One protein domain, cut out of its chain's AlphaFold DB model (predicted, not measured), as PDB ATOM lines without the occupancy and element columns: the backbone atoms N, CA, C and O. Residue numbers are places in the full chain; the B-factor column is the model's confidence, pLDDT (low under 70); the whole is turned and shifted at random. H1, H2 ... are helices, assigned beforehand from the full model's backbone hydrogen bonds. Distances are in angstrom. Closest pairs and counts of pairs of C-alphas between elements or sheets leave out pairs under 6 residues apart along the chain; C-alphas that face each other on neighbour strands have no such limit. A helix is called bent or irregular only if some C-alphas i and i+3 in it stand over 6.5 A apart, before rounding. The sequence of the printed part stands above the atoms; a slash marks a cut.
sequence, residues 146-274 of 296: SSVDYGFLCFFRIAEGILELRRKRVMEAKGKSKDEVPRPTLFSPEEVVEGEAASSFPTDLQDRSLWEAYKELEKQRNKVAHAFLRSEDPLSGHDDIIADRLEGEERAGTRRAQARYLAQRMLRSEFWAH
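Overview. This is residues 146 to 274 of the 296 residues of an uncharacterized protein of Actinobacteria bacterium (UniProt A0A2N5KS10). Two long helices, H1 and H5, lie side by side and run the same way, and a third, H4, crosses both of them slantwise over one side of the pair. Two short helices, H2 and H3, lie near each other at one side of H5, where H2 packs on residues 254 to 261 of H5 and H3 stays apart from H5. The 129 residues printed hold five named helices, in the order H1, H2, H3, H4, H5, and no named strand; the class is all helix. The whole is only just compact, close to loose, with a radius of gyration of the C-alphas of 16.3 A, and spans 50 by 35 by 25 A.

Along the chain. The longest helix, H1, covers residues 148 to 174 and measures 39.4 A from its first C-alpha, at (206.193, 216.629, 278.586), to its last. H5, residues 246 to 271, measures 37.3 A and ends with C-alpha 271 at (206.980, 230.966, 300.658). H4, residues 210 to 229, measures 27.7 A and begins with C-alpha 210 at (213.468, 236.366, 284.132). H2 covers residues 195 to 200 and H3 residues 203 to 206. H2 is neither bent nor irregular, but only just: C-alphas 196 and 199 are 6.0 A apart.

Arrangement. H5 is the hub, touching three other helices. H1 and H5 touch at a shallow tilt of 29 degrees, running the same way; their closest C-alphas, of Phe 152 and Arg 256, are 4.2 A apart. H4 touches H5 at residues 255 to 262 of H5 alone, at a steep tilt of 55 degrees, opposite ways, with the C-alphas of Leu 217 and Arg 255 closest at 7.2 A. H4, with residues 221 to 225 alone, touches residues 149 to 156 of H1, at a steep tilt of 58 degrees, opposite ways; the C-alphas of Leu 153 and Arg 221 are closest, at 6.6 A. H2 and H5 touch, opposite ways, at a tilt of 35.3 degrees, only just steep, with the C-alphas of Ser 200 and Thr 254 closest at 5.8 A. Helix packing is mostly crossed: of 4 touching pairs, 1 is at a shallow tilt. H3 is close to but not clearly touching H2, where the C-alphas of Ala 198 and Gln 206 are closest at 5.9 A. H1 and H3 are apart, as are H2 and H4. Every O i to N i+4 pair is within hydrogen-bond range in H1, H4 and H5; in H2 0 of 2 are, beside 3 of 3 O i to N i+3 pairs, and H3 is too short for an O i to N i+4 pair.

Size, cuts and confidence. The farthest C-alphas, of Gly 175 and Leu 246, are 50.5 A apart. The printed part has no cut. The links H1 to H2, residues 175 to 194, and H4 to H5, residues 230 to 245, are long. The mean pLDDT of the printed part is 79.7; residues 186, 196, 230 to 249 and 273 to 274 are under 70.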
ATOM      1  N   SER A 146     204.320 211.890 282.718       80.44
ATOM      2  CA  SER A 146     204.930 211.301 281.523       80.44
ATOM      3  C   SER A 146     204.731 212.151 280.264       80.44
ATOM      4  O   SER A 146     205.528 212.058 279.335       80.44
ATOM      5  N   SER A 147     203.712 213.018 280.227       82.88
ATOM      6  CA  SER A 147     203.499 213.955 279.121       82.88
ATOM      7  C   SER A 147     204.315 215.225 279.354       82.88
ATOM      8  O   SER A 147     204.065 215.988 280.289       82.88
ATOM      9  N   VAL A 148     205.299 215.467 278.485       84.19
ATOM     10  CA  VAL A 148     206.193 216.629 278.586       84.19
ATOM     11  C   VAL A 148     205.413 217.943 278.474       84.19
ATOM     12  O   VAL A 148     205.622 218.842 279.290       84.19
ATOM     13  N   ASP A 149     204.472 218.030 277.530       83.88
ATOM     14  CA  ASP A 149     203.628 219.211 277.339       83.88
ATOM     15  C   ASP A 149     202.666 219.437 278.508       83.88
ATOM     16  O   ASP A 149     202.518 220.570 278.968       83.88
ATOM     17  N   TYR A 150     202.055 218.379 279.049       85.31
ATOM     18  CA  TYR A 150     201.220 218.510 280.243       85.31
ATOM     19  C   TYR A 150     202.046 218.970 281.450       85.31
ATOM     20  O   TYR A 150     201.661 219.917 282.133       85.31
ATOM     21  N   GLY A 151     203.221 218.370 281.675       85.00
ATOM     22  CA  GLY A 151     204.156 218.800 282.714       85.00
ATOM     23  C   GLY A 151     204.560 220.271 282.563       85.00
ATOM     24  O   GLY A 151     204.564 221.011 283.547       85.00
ATOM     25  N   PHE A 152     204.826 220.725 281.334       90.81
ATOM     26  CA  PHE A 152     205.069 222.135 281.018       90.81
ATOM     27  C   PHE A 152     203.872 223.031 281.381       90.81
ATOM     28  O   PHE A 152     204.048 224.030 282.085       90.81
ATOM     29  N   LEU A 153     202.656 222.676 280.948       90.56
ATOM     30  CA  LEU A 153     201.440 223.437 281.254       90.56
ATOM     31  C   LEU A 153     201.195 223.526 282.766       90.56
ATOM     32  O   LEU A 153     200.834 224.592 283.269       90.56
ATOM     33  N   CYS A 154     201.432 222.439 283.499       91.31
ATOM     34  CA  CYS A 154     201.280 222.399 284.948       91.31
ATOM     35  C   CYS A 154     202.323 223.281 285.660       91.31
ATOM     36  O   CYS A 154     201.942 224.061 286.537       91.31
ATOM     37  N   PHE A 155     203.600 223.267 285.247       93.25
ATOM     38  CA  PHE A 155     204.611 224.171 285.817       93.25
ATOM     39  C   PHE A 155     204.265 225.634 285.537       93.25
ATOM     40  O   PHE A 155     204.321 226.479 286.431       93.25
ATOM     41  N   PHE A 156     203.822 225.942 284.317       92.81
ATOM     42  CA  PHE A 156     203.393 227.295 283.976       92.81
ATOM     43  C   PHE A 156     202.171 227.729 284.801       92.81
ATOM     44  O   PHE A 156     202.051 228.887 285.210       92.81
ATOM     45  N   ARG A 157     201.275 226.790 285.117       93.75
ATOM     46  CA  ARG A 157     200.096 227.052 285.942       93.75
ATOM     47  C   ARG A 157     200.446 227.409 287.390       93.75
ATOM     48  O   ARG A 157     199.736 228.223 287.985       93.75
ATOM     49  N   ILE A 158     201.544 226.881 287.938       93.00
ATOM     50  CA  ILE A 158     202.093 227.328 289.231       93.00
ATOM     51  C   ILE A 158     202.451 228.815 289.155       93.00
ATOM     52  O   ILE A 158     201.996 229.596 289.995       93.00
ATOM     53  N   ALA A 159     203.191 229.222 288.119       91.38
ATOM     54  CA  ALA A 159     203.589 230.615 287.935       91.38
ATOM     55  C   ALA A 159     202.373 231.558 287.832       91.38
ATOM     56  O   ALA A 159     202.303 232.600 288.487       91.38
ATOM     57  N   GLU A 160     201.349 231.171 287.072       91.38
ATOM     58  CA  GLU A 160     200.098 231.935 286.987       91.38
ATOM     59  C   GLU A 160     199.351 232.035 288.315       91.38
ATOM     60  O   GLU A 160     198.821 233.093 288.655       91.38
ATOM     61  N   GLY A 161     199.292 230.940 289.071       91.06
ATOM     62  CA  GLY A 161     198.610 230.937 290.356       91.06
ATOM     63  C   GLY A 161     199.298 231.851 291.373       91.06
ATOM     64  O   GLY A 161     198.608 232.557 292.108       91.06
ATOM     65  N   ILE A 162     200.634 231.904 291.381       90.88
ATOM     66  CA  ILE A 162     201.401 232.835 292.227       90.88
ATOM     67  C   ILE A 162     201.150 234.287 291.800       90.88
ATOM     68  O   ILE A 162     200.963 235.157 292.651       90.88
ATOM     69  N   LEU A 163     201.057 234.569 290.496       88.94
ATOM     70  CA  LEU A 163     200.696 235.904 290.004       88.94
ATOM     71  C   LEU A 163     199.338 236.370 290.501       88.94
ATOM     72  O   LEU A 163     199.205 237.489 291.000       88.94
ATOM     73  N   GLU A 164     198.325 235.519 290.370       89.81
ATOM     74  CA  GLU A 164     196.982 235.843 290.837       89.81
ATOM     75  C   GLU A 164     196.933 235.936 292.369       89.81
ATOM     76  O   GLU A 164     196.219 236.784 292.902       89.81
ATOM     77  N   LEU A 165     197.738 235.143 293.088       89.56
ATOM     78  CA  LEU A 165     197.901 235.259 294.537       89.56
ATOM     79  C   LEU A 165     198.462 236.631 294.933       89.56
ATOM     80  O   LEU A 165     197.845 237.325 295.745       89.56
ATOM     81  N   ARG A 166     199.579 237.055 294.331       89.25
ATOM     82  CA  ARG A 166     200.186 238.373 294.573       89.25
ATOM     83  C   ARG A 166     199.230 239.504 294.207       89.25
ATOM     84  O   ARG A 166     199.045 240.434 294.991       89.25
ATOM     85  N   ARG A 167     198.559 239.405 293.053       88.38
ATOM     86  CA  ARG A 167     197.568 240.396 292.607       88.38
ATOM     87  C   ARG A 167     196.423 240.516 293.605       88.38
ATOM     88  O   ARG A 167     196.065 241.633 293.968       88.38
ATOM     89  N   LYS A 168     195.899 239.388 294.098       88.31
ATOM     90  CA  LYS A 168     194.833 239.366 295.106       88.31
ATOM     91  C   LYS A 168     195.258 240.066 296.398       88.31
ATOM     92  O   LYS A 168     194.485 240.864 296.911       88.31
ATOM     93  N   ARG A 169     196.492 239.863 296.877       88.62
ATOM     94  CA  ARG A 169     196.997 240.592 298.059       88.62
ATOM     95  C   ARG A 169     197.055 242.098 297.835       88.62
ATOM     96  O   ARG A 169     196.692 242.860 298.720       88.62
ATOM     97  N   VAL A 170     197.488 242.540 296.653       87.94
ATOM     98  CA  VAL A 170     197.513 243.973 296.318       87.94
ATOM     99  C   VAL A 170     196.095 244.543 296.230       87.94
ATOM    100  O   VAL A 170     195.869 245.658 296.693       87.94
ATOM    101  N   MET A 171     195.144 243.788 295.670       90.06
ATOM    102  CA  MET A 171     193.723 244.158 295.653       90.06
ATOM    103  C   MET A 171     193.174 244.324 297.071       90.06
ATOM    104  O   MET A 171     192.585 245.359 297.369       90.06
ATOM    105  N   GLU A 172     193.418 243.348 297.948       89.50
ATOM    106  CA  GLU A 172     192.983 243.365 299.350       89.50
ATOM    107  C   GLU A 172     193.625 244.528 300.123       89.50
ATOM    108  O   GLU A 172     192.919 245.293 300.773       89.50
ATOM    109  N   ALA A 173     194.938 244.732 299.987       89.75
ATOM    110  CA  ALA A 173     195.663 245.801 300.678       89.75
ATOM    111  C   ALA A 173     195.264 247.211 300.213       89.75
ATOM    112  O   ALA A 173     195.308 248.156 300.996       89.75
ATOM    113  N   LYS A 174     194.895 247.373 298.934       90.81
ATOM    114  CA  LYS A 174     194.505 248.671 298.356       90.81
ATOM    115  C   LYS A 174     192.992 248.892 298.313       90.81
ATOM    116  O   LYS A 174     192.576 249.973 297.911       90.81
ATOM    117  N   GLY A 175     192.183 247.890 298.668       91.31
ATOM    118  CA  GLY A 175     190.724 247.931 298.525       91.31
ATOM    119  C   GLY A 175     190.254 248.125 297.078       91.31
ATOM    120  O   GLY A 175     189.227 248.758 296.853       91.31
ATOM    121  N   LYS A 176     191.025 247.638 296.097       91.12
ATOM    122  CA  LYS A 176     190.791 247.870 294.661       91.12
ATOM    123  C   LYS A 176     190.266 246.628 293.953       91.12
ATOM    124  O   LYS A 176     190.603 245.500 294.317       91.12
ATOM    125  N   SER A 177     189.484 246.839 292.898       88.19
ATOM    126  CA  SER A 177     189.032 245.760 292.021       88.19
ATOM    127  C   SER A 177     190.176 245.215 291.155       88.19
ATOM    128  O   SER A 177     191.251 245.811 291.043       88.19
ATOM    129  N   LYS A 178     189.955 244.051 290.532       85.94
ATOM    130  CA  LYS A 178     190.965 243.390 289.694       85.94
ATOM    131  C   LYS A 178     191.412 244.298 288.547       85.94
ATOM    132  O   LYS A 178     192.609 244.361 288.277       85.94
ATOM    133  N   ASP A 179     190.489 245.028 287.933       87.31
ATOM    134  CA  ASP A 179     190.760 245.876 286.767       87.31
ATOM    135  C   ASP A 179     191.623 247.101 287.108       87.31
ATOM    136  O   ASP A 179     192.372 247.593 286.269       87.31
ATOM    137  N   GLU A 180     191.596 247.538 288.366       84.44
ATOM    138  CA  GLU A 180     192.375 248.679 288.861       84.44
ATOM    139  C   GLU A 180     193.771 248.297 289.373       84.44
ATOM    140  O   GLU A 180     194.593 249.170 289.677       84.44
ATOM    141  N   VAL A 181     194.044 246.997 289.521       85.81
ATOM    142  CA  VAL A 181     195.333 246.486 289.988       85.81
ATOM    143  C   VAL A 181     196.086 245.874 288.808       85.81
ATOM    144  O   VAL A 181     195.664 244.823 288.305       85.81
ATOM    145  N   PRO A 182     197.210 246.482 288.374       83.88
ATOM    146  CA  PRO A 182     198.010 245.927 287.295       83.88
ATOM    147  C   PRO A 182     198.533 244.544 287.680       83.88
ATOM    148  O   PRO A 182     198.713 244.224 288.860       83.88
ATOM    149  N   ARG A 183     198.777 243.706 286.670       80.00
ATOM    150  CA  ARG A 183     199.392 242.396 286.889       80.00
ATOM    151  C   ARG A 183     200.777 242.613 287.524       80.00
ATOM    152  O   ARG A 183     201.549 243.388 286.962       80.00
ATOM    153  N   PRO A 184     201.085 241.978 288.670       80.31
ATOM    154  CA  PRO A 184     202.380 242.142 289.320       80.31
ATOM    155  C   PRO A 184     203.523 241.722 288.395       80.31
ATOM    156  O   PRO A 184     203.376 240.762 287.631       80.31
ATOM    157  N   THR A 185     204.661 242.408 288.490       75.94
ATOM    158  CA  THR A 185     205.925 241.895 287.956       75.94
ATOM    159  C   THR A 185     206.353 240.681 288.782       75.94
ATOM    160  O   THR A 185     206.184 240.645 290.003       75.94
ATOM    161  N   LEU A 186     206.825 239.636 288.100       69.00
ATOM    162  CA  LEU A 186     207.226 238.381 288.746       69.00
ATOM    163  C   LEU A 186     208.590 238.455 289.409       69.00
ATOM    164  O   LEU A 186     208.770 237.922 290.503       69.00
ATOM    165  N   PHE A 187     209.497 239.105 288.697       79.38
ATOM    166  CA  PHE A 187     210.925 239.136 288.930       79.38
ATOM    167  C   PHE A 187     211.381 240.588 288.883       79.38
ATOM    168  O   PHE A 187     210.728 241.425 288.238       79.38
ATOM    169  N   SER A 188     212.478 240.881 289.574       76.88
ATOM    170  CA  SER A 188     213.128 242.183 289.438       76.88
ATOM    171  C   SER A 188     213.682 242.331 288.015       76.88
ATOM    172  O   SER A 188     214.058 241.320 287.416       76.88
ATOM    173  N   PRO A 189     213.750 243.545 287.442       75.56
ATOM    174  CA  PRO A 189     214.393 243.762 286.144       75.56
ATOM    175  C   PRO A 189     215.838 243.246 286.078       75.56
ATOM    176  O   PRO A 189     216.311 242.901 285.000       75.56
ATOM    177  N   GLU A 190     216.518 243.182 287.222       78.50
ATOM    178  CA  GLU A 190     217.903 242.733 287.374       78.50
ATOM    179  C   GLU A 190     218.030 241.219 287.605       78.50
ATOM    180  O   GLU A 190     219.137 240.691 287.597       78.50
ATOM    181  N   GLU A 191     216.921 240.513 287.840       81.62
ATOM    182  CA  GLU A 191     216.948 239.079 288.118       81.62
ATOM    183  C   GLU A 191     217.056 238.295 286.805       81.62
ATOM    184  O   GLU A 191     216.179 238.398 285.940       81.62
ATOM    185  N   VAL A 192     218.123 237.510 286.663       84.81
ATOM    186  CA  VAL A 192     218.463 236.738 285.455       84.81
ATOM    187  C   VAL A 192     218.446 235.234 285.732       84.81
ATOM    188  O   VAL A 192     218.265 234.798 286.869       84.81
ATOM    189  N   VAL A 193     218.588 234.417 284.685       80.00
ATOM    190  CA  VAL A 193     218.719 232.964 284.852       80.00
ATOM    191  C   VAL A 193     220.108 232.641 285.393       80.00
ATOM    192  O   VAL A 193     221.115 233.037 284.816       80.00
ATOM    193  N   GLU A 194     220.167 231.860 286.466       78.19
ATOM    194  CA  GLU A 194     221.422 231.509 287.135       78.19
ATOM    195  C   GLU A 194     221.705 230.000 287.136       78.19
ATOM    196  O   GLU A 194     220.801 229.161 287.057       78.19
ATOM    197  N   GLY A 195     222.987 229.658 287.294       76.25
ATOM    198  CA  GLY A 195     223.458 228.301 287.568       76.25
ATOM    199  C   GLY A 195     223.234 227.306 286.427       76.25
ATOM    200  O   GLY A 195     223.186 227.660 285.251       76.25
ATOM    201  N   GLU A 196     223.093 226.027 286.781       69.19
ATOM    202  CA  GLU A 196     222.922 224.930 285.815       69.19
ATOM    203  C   GLU A 196     221.654 225.080 284.959       69.19
ATOM    204  O   GLU A 196     221.605 224.603 283.823       69.19
ATOM    205  N   ALA A 197     220.649 225.803 285.463       74.12
ATOM    206  CA  ALA A 197     219.408 226.069 284.746       74.12
ATOM    207  C   ALA A 197     219.604 226.968 283.516       74.12
ATOM    208  O   ALA A 197     218.817 226.853 282.577       74.12
ATOM    209  N   ALA A 198     220.662 227.792 283.466       75.00
ATOM    210  CA  ALA A 198     220.976 228.639 282.310       75.00
ATOM    211  C   ALA A 198     221.116 227.825 281.015       75.00
ATOM    212  O   ALA A 198     220.655 228.260 279.963       75.00
ATOM    213  N   SER A 199     221.641 226.598 281.106       76.31
ATOM    214  CA  SER A 199     221.769 225.675 279.968       76.31
ATOM    215  C   SER A 199     220.432 225.302 279.312       76.31
ATOM    216  O   SER A 199     220.395 224.965 278.133       76.31
ATOM    217  N   SER A 200     219.326 225.393 280.057       78.31
ATOM    218  CA  SER A 200     217.977 225.139 279.546       78.31
ATOM    219  C   SER A 200     217.370 226.352 278.838       78.31
ATOM    220  O   SER A 200     216.294 226.236 278.255       78.31
ATOM    221  N   PHE A 201     218.015 227.522 278.873       80.75
ATOM    222  CA  PHE A 201     217.569 228.729 278.179       80.75
ATOM    223  C   PHE A 201     218.426 228.981 276.929       80.75
ATOM    224  O   PHE A 201     219.647 228.804 276.984       80.75
ATOM    225  N   PRO A 202     217.816 229.416 275.807       78.94
ATOM    226  CA  PRO A 202     218.541 229.958 274.667       78.94
ATOM    227  C   PRO A 202     219.574 230.986 275.118       78.94
ATOM    228  O   PRO A 202     219.294 231.790 276.006       78.94
ATOM    229  N   THR A 203     220.756 230.980 274.503       78.88
ATOM    230  CA  THR A 203     221.860 231.873 274.884       78.88
ATOM    231  C   THR A 203     221.449 233.346 274.856       78.88
ATOM    232  O   THR A 203     221.881 234.120 275.698       78.88
ATOM    233  N   ASP A 204     220.540 233.733 273.955       77.38
ATOM    234  CA  ASP A 204     220.020 235.100 273.865       77.38
ATOM    235  C   ASP A 204     219.045 235.484 274.993       77.38
ATOM    236  O   ASP A 204     218.693 236.660 275.098       77.38
ATOM    237  N   LEU A 205     218.596 234.518 275.803       76.19
ATOM    238  CA  LEU A 205     217.727 234.698 276.970       76.19
ATOM    239  C   LEU A 205     218.457 234.525 278.312       76.19
ATOM    240  O   LEU A 205     217.871 234.862 279.335       76.19
ATOM    241  N   GLN A 206     219.696 234.023 278.330       78.88
ATOM    242  CA  GLN A 206     220.456 233.805 279.574       78.88
ATOM    243  C   GLN A 206     220.804 235.128 280.272       78.88
ATOM    244  O   GLN A 206     220.661 235.233 281.486       78.88
ATOM    245  N   ASP A 207     221.146 236.157 279.493       77.44
ATOM    246  CA  ASP A 207     221.452 237.506 279.993       77.44
ATOM    247  C   ASP A 207     220.212 238.414 280.093       77.44
ATOM    248  O   ASP A 207     220.322 239.605 280.397       77.44
ATOM    249  N   ARG A 208     219.018 237.886 279.787       80.25
ATOM    250  CA  ARG A 208     217.761 238.639 279.879       80.25
ATOM    251  C   ARG A 208     217.123 238.481 281.244       80.25
ATOM    252  O   ARG A 208     217.351 237.509 281.962       80.25
ATOM    253  N   SER A 209     216.251 239.430 281.566       85.88
ATOM    254  CA  SER A 209     215.481 239.354 282.801       85.88
ATOM    255  C   SER A 209     214.580 238.112 282.799       85.88
ATOM    256  O   SER A 209     213.975 237.749 281.782       85.88
ATOM    257  N   LEU A 210     214.401 237.486 283.964       85.81
ATOM    258  CA  LEU A 210     213.468 236.366 284.132       85.81
ATOM    259  C   LEU A 210     212.035 236.736 283.732       85.81
ATOM    260  O   LEU A 210     211.244 235.875 283.337       85.81
ATOM    261  N   TRP A 211     211.684 238.023 283.792       86.56
ATOM    262  CA  TRP A 211     210.406 238.520 283.295       86.56
ATOM    263  C   TRP A 211     210.260 238.370 281.779       86.56
ATOM    264  O   TRP A 211     209.205 237.938 281.304       86.56
ATOM    265  N   GLU A 212     211.298 238.693 281.011       86.81
ATOM    266  CA  GLU A 212     211.299 238.504 279.560       86.81
ATOM    267  C   GLU A 212     211.253 237.020 279.201       86.81
ATOM    268  O   GLU A 212     210.469 236.624 278.334       86.81
ATOM    269  N   ALA A 213     212.003 236.187 279.927       87.38
ATOM    270  CA  ALA A 213     211.959 234.738 279.772       87.38
ATOM    271  C   ALA A 213     210.550 234.173 280.053       87.38
ATOM    272  O   ALA A 213     210.013 233.389 279.265       87.38
ATOM    273  N   TYR A 214     209.893 234.637 281.122       90.38
ATOM    274  CA  TYR A 214     208.501 234.295 281.420       90.38
ATOM    275  C   TYR A 214     207.547 234.719 280.297       90.38
ATOM    276  O   TYR A 214     206.661 233.955 279.911       90.38
ATOM    277  N   LYS A 215     207.712 235.933 279.759       89.81
ATOM    278  CA  LYS A 215     206.865 236.458 278.679       89.81
ATOM    279  C   LYS A 215     207.000 235.661 277.394       89.81
ATOM    280  O   LYS A 215     206.001 235.466 276.700       89.81
ATOM    281  N   GLU A 216     208.198 235.189 277.081       89.31
ATOM    282  CA  GLU A 216     208.404 234.319 275.930       89.31
ATOM    283  C   GLU A 216     207.748 232.950 276.148       89.31
ATOM    284  O   GLU A 216     206.978 232.488 275.304       89.31
ATOM    285  N   LEU A 217     207.923 232.357 277.331       90.31
ATOM    286  CA  LEU A 217     207.237 231.120 277.703       90.31
ATOM    287  C   LEU A 217     205.710 231.251 277.712       90.31
ATOM    288  O   LEU A 217     205.028 230.301 277.342       90.31
ATOM    289  N   GLU A 218     205.151 232.410 278.071       91.56
ATOM    290  CA  GLU A 218     203.702 232.673 278.024       91.56
ATOM    291  C   GLU A 218     203.154 232.523 276.597       91.56
ATOM    292  O   GLU A 218     202.081 231.945 276.390       91.56
ATOM    293  N   LYS A 219     203.912 232.970 275.586       90.19
ATOM    294  CA  LYS A 219     203.546 232.775 274.174       90.19
ATOM    295  C   LYS A 219     203.552 231.292 273.812       90.19
ATOM    296  O   LYS A 219     202.615 230.820 273.168       90.19
ATOM    297  N   GLN A 220     204.573 230.555 274.252       89.62
ATOM    298  CA  GLN A 220     204.670 229.113 274.014       89.62
ATOM    299  C   GLN A 220     203.555 228.345 274.739       89.62
ATOM    300  O   GLN A 220     202.959 227.445 274.151       89.62
ATOM    301  N   ARG A 221     203.189 228.752 275.963       91.00
ATOM    302  CA  ARG A 221     202.065 228.191 276.727       91.00
ATOM    303  C   ARG A 221     200.771 228.271 275.942       91.00
ATOM    304  O   ARG A 221     200.045 227.286 275.871       91.00
ATOM    305  N   ASN A 222     200.471 229.428 275.353       87.25
ATOM    306  CA  ASN A 222     199.254 229.602 274.559       87.25
ATOM    307  C   ASN A 222     199.234 228.662 273.350       87.25
ATOM    308  O   ASN A 222     198.213 228.025 273.102       87.25
ATOM    309  N   LYS A 223     200.363 228.523 272.643       85.06
ATOM    310  CA  LYS A 223     200.483 227.591 271.513       85.06
ATOM    311  C   LYS A 223     200.229 226.142 271.939       85.06
ATOM    312  O   LYS A 223     199.381 225.485 271.347       85.06
ATOM    313  N   VAL A 224     200.906 225.675 272.994       84.31
ATOM    314  CA  VAL A 224     200.743 224.303 273.512       84.31
ATOM    315  C   VAL A 224     199.318 224.060 273.991       84.31
ATOM    316  O   VAL A 224     198.720 223.059 273.625       84.31
ATOM    317  N   ALA A 225     198.734 224.983 274.757       82.50
ATOM    318  CA  ALA A 225     197.366 224.838 275.248       82.50
ATOM    319  C   ALA A 225     196.344 224.769 274.103       82.50
ATOM    320  O   ALA A 225     195.400 223.985 274.170       82.50
ATOM    321  N   HIS A 226     196.530 225.564 273.043       79.94
ATOM    322  CA  HIS A 226     195.676 225.492 271.861       79.94
ATOM    323  C   HIS A 226     195.810 224.153 271.136       79.94
ATOM    324  O   HIS A 226     194.780 223.560 270.830       79.94
ATOM    325  N   ALA A 227     197.032 223.657 270.936       75.81
ATOM    326  CA  ALA A 227     197.266 222.347 270.332       75.81
ATOM    327  C   ALA A 227     196.676 221.204 271.181       75.81
ATOM    328  O   ALA A 227     196.031 220.306 270.651       75.81
ATOM    329  N   PHE A 228     196.819 221.278 272.509       71.56
ATOM    330  CA  PHE A 228     196.328 220.264 273.446       71.56
ATOM    331  C   PHE A 228     194.791 220.209 273.525       71.56
ATOM    332  O   PHE A 228     194.217 219.139 273.696       71.56
ATOM    333  N   LEU A 229     194.108 221.357 273.415       70.38
ATOM    334  CA  LEU A 229     192.644 221.452 273.529       70.38
ATOM    335  C   LEU A 229     191.902 221.320 272.194       70.38
ATOM    336  O   LEU A 229     190.709 221.025 272.196       70.38
ATOM    337  N   ARG A 230     192.566 221.593 271.067       65.12
ATOM    338  CA  ARG A 230     191.965 221.594 269.726       65.12
ATOM    339  C   ARG A 230     192.595 220.509 268.861       65.12
ATOM    340  O   ARG A 230     193.187 220.821 267.833       65.12
ATOM    341  N   SER A 231     192.462 219.246 269.268       53.03
ATOM    342  CA  SER A 231     192.937 218.069 268.520       53.03
ATOM    343  C   SER A 231     192.175 217.831 267.197       53.03
ATOM    344  O   SER A 231     191.774 216.706 266.904       53.03
ATOM    345  N   GLU A 232     191.900 218.878 266.420       45.84
ATOM    346  CA  GLU A 232     191.130 218.811 265.173       45.84
ATOM    347  C   GLU A 232     191.987 218.946 263.911       45.84
ATOM    348  O   GLU A 232     191.437 218.885 262.817       45.84
ATOM    349  N   ASP A 233     193.315 219.051 264.011       45.53
ATOM    350  CA  ASP A 233     194.157 219.047 262.813       45.53
ATOM    351  C   ASP A 233     195.353 218.095 262.960       45.53
ATOM    352  O   ASP A 233     196.326 218.427 263.641       45.53
ATOM    353  N   PRO A 234     195.297 216.891 262.356       46.09
ATOM    354  CA  PRO A 234     196.405 215.951 262.409       46.09
ATOM    355  C   PRO A 234     197.652 216.429 261.656       46.09
ATOM    356  O   PRO A 234     198.704 215.834 261.867       46.09
ATOM    357  N   LEU A 235     197.574 217.413 260.742       47.69
ATOM    358  CA  LEU A 235     198.659 217.621 259.767       47.69
ATOM    359  C   LEU A 235     198.892 219.055 259.248       47.69
ATOM    360  O   LEU A 235     199.810 219.225 258.445       47.69
ATOM    361  N   SER A 236     198.158 220.094 259.666       49.38
ATOM    362  CA  SER A 236     198.487 221.468 259.234       49.38
ATOM    363  C   SER A 236     198.556 222.510 260.352       49.38
ATOM    364  O   SER A 236     197.574 223.150 260.705       49.38
ATOM    365  N   GLY A 237     199.773 222.785 260.841       51.78
ATOM    366  CA  GLY A 237     200.091 224.070 261.490       51.78
ATOM    367  C   GLY A 237     200.734 224.008 262.875       51.78
ATOM    368  O   GLY A 237     201.028 225.059 263.452       51.78
ATOM    369  N   HIS A 238     200.983 222.811 263.412       53.44
ATOM    370  CA  HIS A 238     201.594 222.611 264.732       53.44
ATOM    371  C   HIS A 238     202.771 221.621 264.718       53.44
ATOM    372  O   HIS A 238     203.066 221.005 265.740       53.44
ATOM    373  N   ASP A 239     203.483 221.513 263.592       50.94
ATOM    374  CA  ASP A 239     204.675 220.666 263.410       50.94
ATOM    375  C   ASP A 239     205.742 220.852 264.508       50.94
ATOM    376  O   ASP A 239     206.489 219.925 264.803       50.94
ATOM    377  N   ASP A 240     205.784 222.028 265.146       54.44
ATOM    378  CA  ASP A 240     206.709 222.365 266.236       54.44
ATOM    379  C   ASP A 240     206.294 221.822 267.621       54.44
ATOM    380  O   ASP A 240     207.049 221.968 268.585       54.44
ATOM    381  N   ILE A 241     205.062 221.321 267.757       56.34
ATOM    382  CA  ILE A 241     204.413 220.975 269.036       56.34
ATOM    383  C   ILE A 241     204.099 219.474 269.113       56.34
ATOM    384  O   ILE A 241     204.007 218.937 270.210       56.34
ATOM    385  N   ILE A 242     203.957 218.785 267.976       53.75
ATOM    386  CA  ILE A 242     203.640 217.353 267.948       53.75
ATOM    387  C   ILE A 242     204.896 216.540 268.308       53.75
ATOM    388  O   ILE A 242     205.871 216.506 267.557       53.75
ATOM    389  N   ALA A 243     204.837 215.863 269.457       51.75
ATOM    390  CA  ALA A 243     205.890 215.016 270.028       51.75
ATOM    391  C   ALA A 243     206.280 213.790 269.170       51.75
ATOM    392  O   ALA A 243     207.235 213.102 269.496       51.75
ATOM    393  N   ASP A 244     205.613 213.529 268.041       50.75
ATOM    394  CA  ASP A 244     205.977 212.425 267.136       50.75
ATOM    395  C   ASP A 244     207.231 212.718 266.281       50.75
ATOM    396  O   ASP A 244     207.694 211.857 265.529       50.75
ATOM    397  N   ARG A 245     207.816 213.924 266.382       56.31
ATOM    398  CA  ARG A 245     209.138 214.260 265.823       56.31
ATOM    399  C   ARG A 245     210.125 214.561 266.950       56.31
ATOM    400  O   ARG A 245     209.832 215.371 267.825       56.31
ATOM    401  N   LEU A 246     211.332 214.000 266.849       55.38
ATOM    402  CA  LEU A 246     212.428 214.161 267.821       55.38
ATOM    403  C   LEU A 246     212.719 215.643 268.162       55.38
ATOM    404  O   LEU A 246     212.950 215.990 269.315       55.38
ATOM    405  N   GLU A 247     212.636 216.537 267.169       61.12
ATOM    406  CA  GLU A 247     212.812 217.989 267.353       61.12
ATOM    407  C   GLU A 247     211.676 218.643 268.167       61.12
ATOM    408  O   GLU A 247     211.902 219.616 268.890       61.12
ATOM    409  N   GLY A 248     210.449 218.122 268.064       67.38
ATOM    410  CA  GLY A 248     209.299 218.562 268.858       67.38
ATOM    411  C   GLY A 248     209.431 218.147 270.325       67.38
ATOM    412  O   GLY A 248     209.159 218.952 271.219       67.38
ATOM    413  N   GLU A 249     209.928 216.931 270.577       68.31
ATOM    414  CA  GLU A 249     210.207 216.432 271.930       68.31
ATOM    415  C   GLU A 249     211.319 217.223 272.623       68.31
ATOM    416  O   GLU A 249     211.157 217.613 273.782       68.31
ATOM    417  N   GLU A 250     212.415 217.530 271.922       76.00
ATOM    418  CA  GLU A 250     213.514 218.332 272.473       76.00
ATOM    419  C   GLU A 250     213.019 219.727 272.881       76.00
ATOM    420  O   GLU A 250     213.198 220.154 274.025       76.00
ATOM    421  N   ARG A 251     212.270 220.404 271.996       79.31
ATOM    422  CA  ARG A 251     211.658 221.710 272.291       79.31
ATOM    423  C   ARG A 251     210.645 221.637 273.435       79.31
ATOM    424  O   ARG A 251     210.539 222.577 274.227       79.31
ATOM    425  N   ALA A 252     209.862 220.564 273.539       78.69
ATOM    426  CA  ALA A 252     208.966 220.340 274.674       78.69
ATOM    427  C   ALA A 252     209.753 220.167 275.982       78.69
ATOM    428  O   ALA A 252     209.410 220.792 276.989       78.69
ATOM    429  N   GLY A 253     210.847 219.401 275.948       82.19
ATOM    430  CA  GLY A 253     211.755 219.196 277.074       82.19
ATOM    431  C   GLY A 253     212.359 220.507 277.571       82.19
ATOM    432  O   GLY A 253     212.262 220.815 278.760       82.19
ATOM    433  N   THR A 254     212.883 221.330 276.659       85.31
ATOM    434  CA  THR A 254     213.414 222.664 276.972       85.31
ATOM    435  C   THR A 254     212.349 223.551 277.618       85.31
ATOM    436  O   THR A 254     212.578 224.105 278.693       85.31
ATOM    437  N   ARG A 255     211.145 223.645 277.033       88.94
ATOM    438  CA  ARG A 255     210.039 224.446 277.595       88.94
ATOM    439  C   ARG A 255     209.651 223.979 278.999       88.94
ATOM    440  O   ARG A 255     209.461 224.810 279.890       88.94
ATOM    441  N   ARG A 256     209.560 222.661 279.219       88.94
ATOM    442  CA  ARG A 256     209.275 222.071 280.536       88.94
ATOM    443  C   ARG A 256     210.360 222.425 281.551       88.94
ATOM    444  O   ARG A 256     210.016 222.829 282.658       88.94
ATOM    445  N   ALA A 257     211.638 222.316 281.185       86.31
ATOM    446  CA  ALA A 257     212.763 222.653 282.058       86.31
ATOM    447  C   ALA A 257     212.771 224.141 282.445       86.31
ATOM    448  O   ALA A 257     212.895 224.477 283.623       86.31
ATOM    449  N   GLN A 258     212.538 225.036 281.485       90.12
ATOM    450  CA  GLN A 258     212.453 226.472 281.749       90.12
ATOM    451  C   GLN A 258     211.255 226.824 282.647       90.12
ATOM    452  O   GLN A 258     211.396 227.573 283.614       90.12
ATOM    453  N   ALA A 259     210.072 226.257 282.376       91.94
ATOM    454  CA  ALA A 259     208.889 226.477 283.209       91.94
ATOM    455  C   ALA A 259     209.068 225.922 284.630       91.94
ATOM    456  O   ALA A 259     208.638 226.564 285.588       91.94
ATOM    457  N   ARG A 260     209.735 224.768 284.775       91.00
ATOM    458  CA  ARG A 260     210.119 224.186 286.069       91.00
ATOM    459  C   ARG A 260     210.996 225.145 286.863       91.00
ATOM    460  O   ARG A 260     210.673 225.423 288.014       91.00
ATOM    461  N   TYR A 261     212.044 225.688 286.242       90.44
ATOM    462  CA  TYR A 261     212.937 226.650 286.885       90.44
ATOM    463  C   TYR A 261     212.179 227.890 287.383       90.44
ATOM    464  O   TYR A 261     212.281 228.248 288.558       90.44
ATOM    465  N   LEU A 262     211.336 228.495 286.535       90.44
ATOM    466  CA  LEU A 262     210.522 229.646 286.943       90.44
ATOM    467  C   LEU A 262     209.558 229.290 288.083       90.44
ATOM    468  O   LEU A 262     209.435 230.051 289.040       90.44
ATOM    469  N   ALA A 263     208.899 228.131 288.017       91.06
ATOM    470  CA  ALA A 263     207.999 227.670 289.071       91.06
ATOM    471  C   ALA A 263     208.736 227.474 290.405       91.06
ATOM    472  O   ALA A 263     208.244 227.938 291.433       91.06
ATOM    473  N   GLN A 264     209.920 226.853 290.398       89.25
ATOM    474  CA  GLN A 264     210.753 226.685 291.593       89.25
ATOM    475  C   GLN A 264     211.159 228.026 292.191       89.25
ATOM    476  O   GLN A 264     210.956 228.263 293.382       89.25
ATOM    477  N   ARG A 265     211.689 228.928 291.358       87.88
ATOM    478  CA  ARG A 265     212.137 230.249 291.799       87.88
ATOM    479  C   ARG A 265     210.991 231.040 292.415       87.88
ATOM    480  O   ARG A 265     211.120 231.593 293.508       87.88
ATOM    481  N   MET A 266     209.837 231.031 291.755       89.00
ATOM    482  CA  MET A 266     208.657 231.726 292.240       89.00
ATOM    483  C   MET A 266     208.126 231.124 293.537       89.00
ATOM    484  O   MET A 266     207.847 231.884 294.459       89.00
ATOM    485  N   LEU A 267     208.032 229.796 293.652       89.38
ATOM    486  CA  LEU A 267     207.606 229.139 294.891       89.38
ATOM    487  C   LEU A 267     208.543 229.448 296.053       89.38
ATOM    488  O   LEU A 267     208.071 229.770 297.143       89.38
ATOM    489  N   ARG A 268     209.856 229.421 295.813       85.94
ATOM    490  CA  ARG A 268     210.850 229.791 296.821       85.94
ATOM    491  C   ARG A 268     210.662 231.240 297.265       85.94
ATOM    492  O   ARG A 268     210.507 231.477 298.455       85.94
ATOM    493  N   SER A 269     210.590 232.190 296.330       85.19
ATOM    494  CA  SER A 269     210.383 233.611 296.663       85.19
ATOM    495  C   SER A 269     209.051 233.875 297.378       85.19
ATOM    496  O   SER A 269     208.915 234.820 298.144       85.19
ATOM    497  N   GLU A 270     208.037 233.055 297.112       87.56
ATOM    498  CA  GLU A 270     206.691 233.267 297.623       87.56
ATOM    499  C   GLU A 270     206.517 232.762 299.055       87.56
ATOM    500  O   GLU A 270     205.773 233.361 299.831       87.56
ATOM    501  N   PHE A 271     207.183 231.658 299.391       85.50
ATOM    502  CA  PHE A 271     206.980 230.966 300.658       85.50
ATOM    503  C   PHE A 271     208.199 231.007 301.581       85.50
ATOM    504  O   PHE A 271     208.011 230.923 302.788       85.50
ATOM    505  N   TRP A 272     209.406 231.205 301.041       79.38
ATOM    506  CA  TRP A 272     210.680 231.058 301.759       79.38
ATOM    507  C   TRP A 272     211.644 232.244 301.598       79.38
ATOM    508  O   TRP A 272     212.821 232.123 301.914       79.38
ATOM    509  N   ALA A 273     211.176 233.413 301.144       67.00
ATOM    510  CA  ALA A 273     212.029 234.597 300.935       67.00
ATOM    511  C   ALA A 273     212.758 235.121 302.193       67.00
ATOM    512  O   ALA A 273     213.636 235.970 302.073       67.00
ATOM    513  N   HIS A 274     212.396 234.655 303.391       53.41
ATOM    514  CA  HIS A 274     213.019 235.077 304.648       53.41
ATOM    515  C   HIS A 274     214.175 234.172 305.106       53.41
ATOM    516  O   HIS A 274     215.020 234.641 305.864       53.41
TER     517      HIS A 274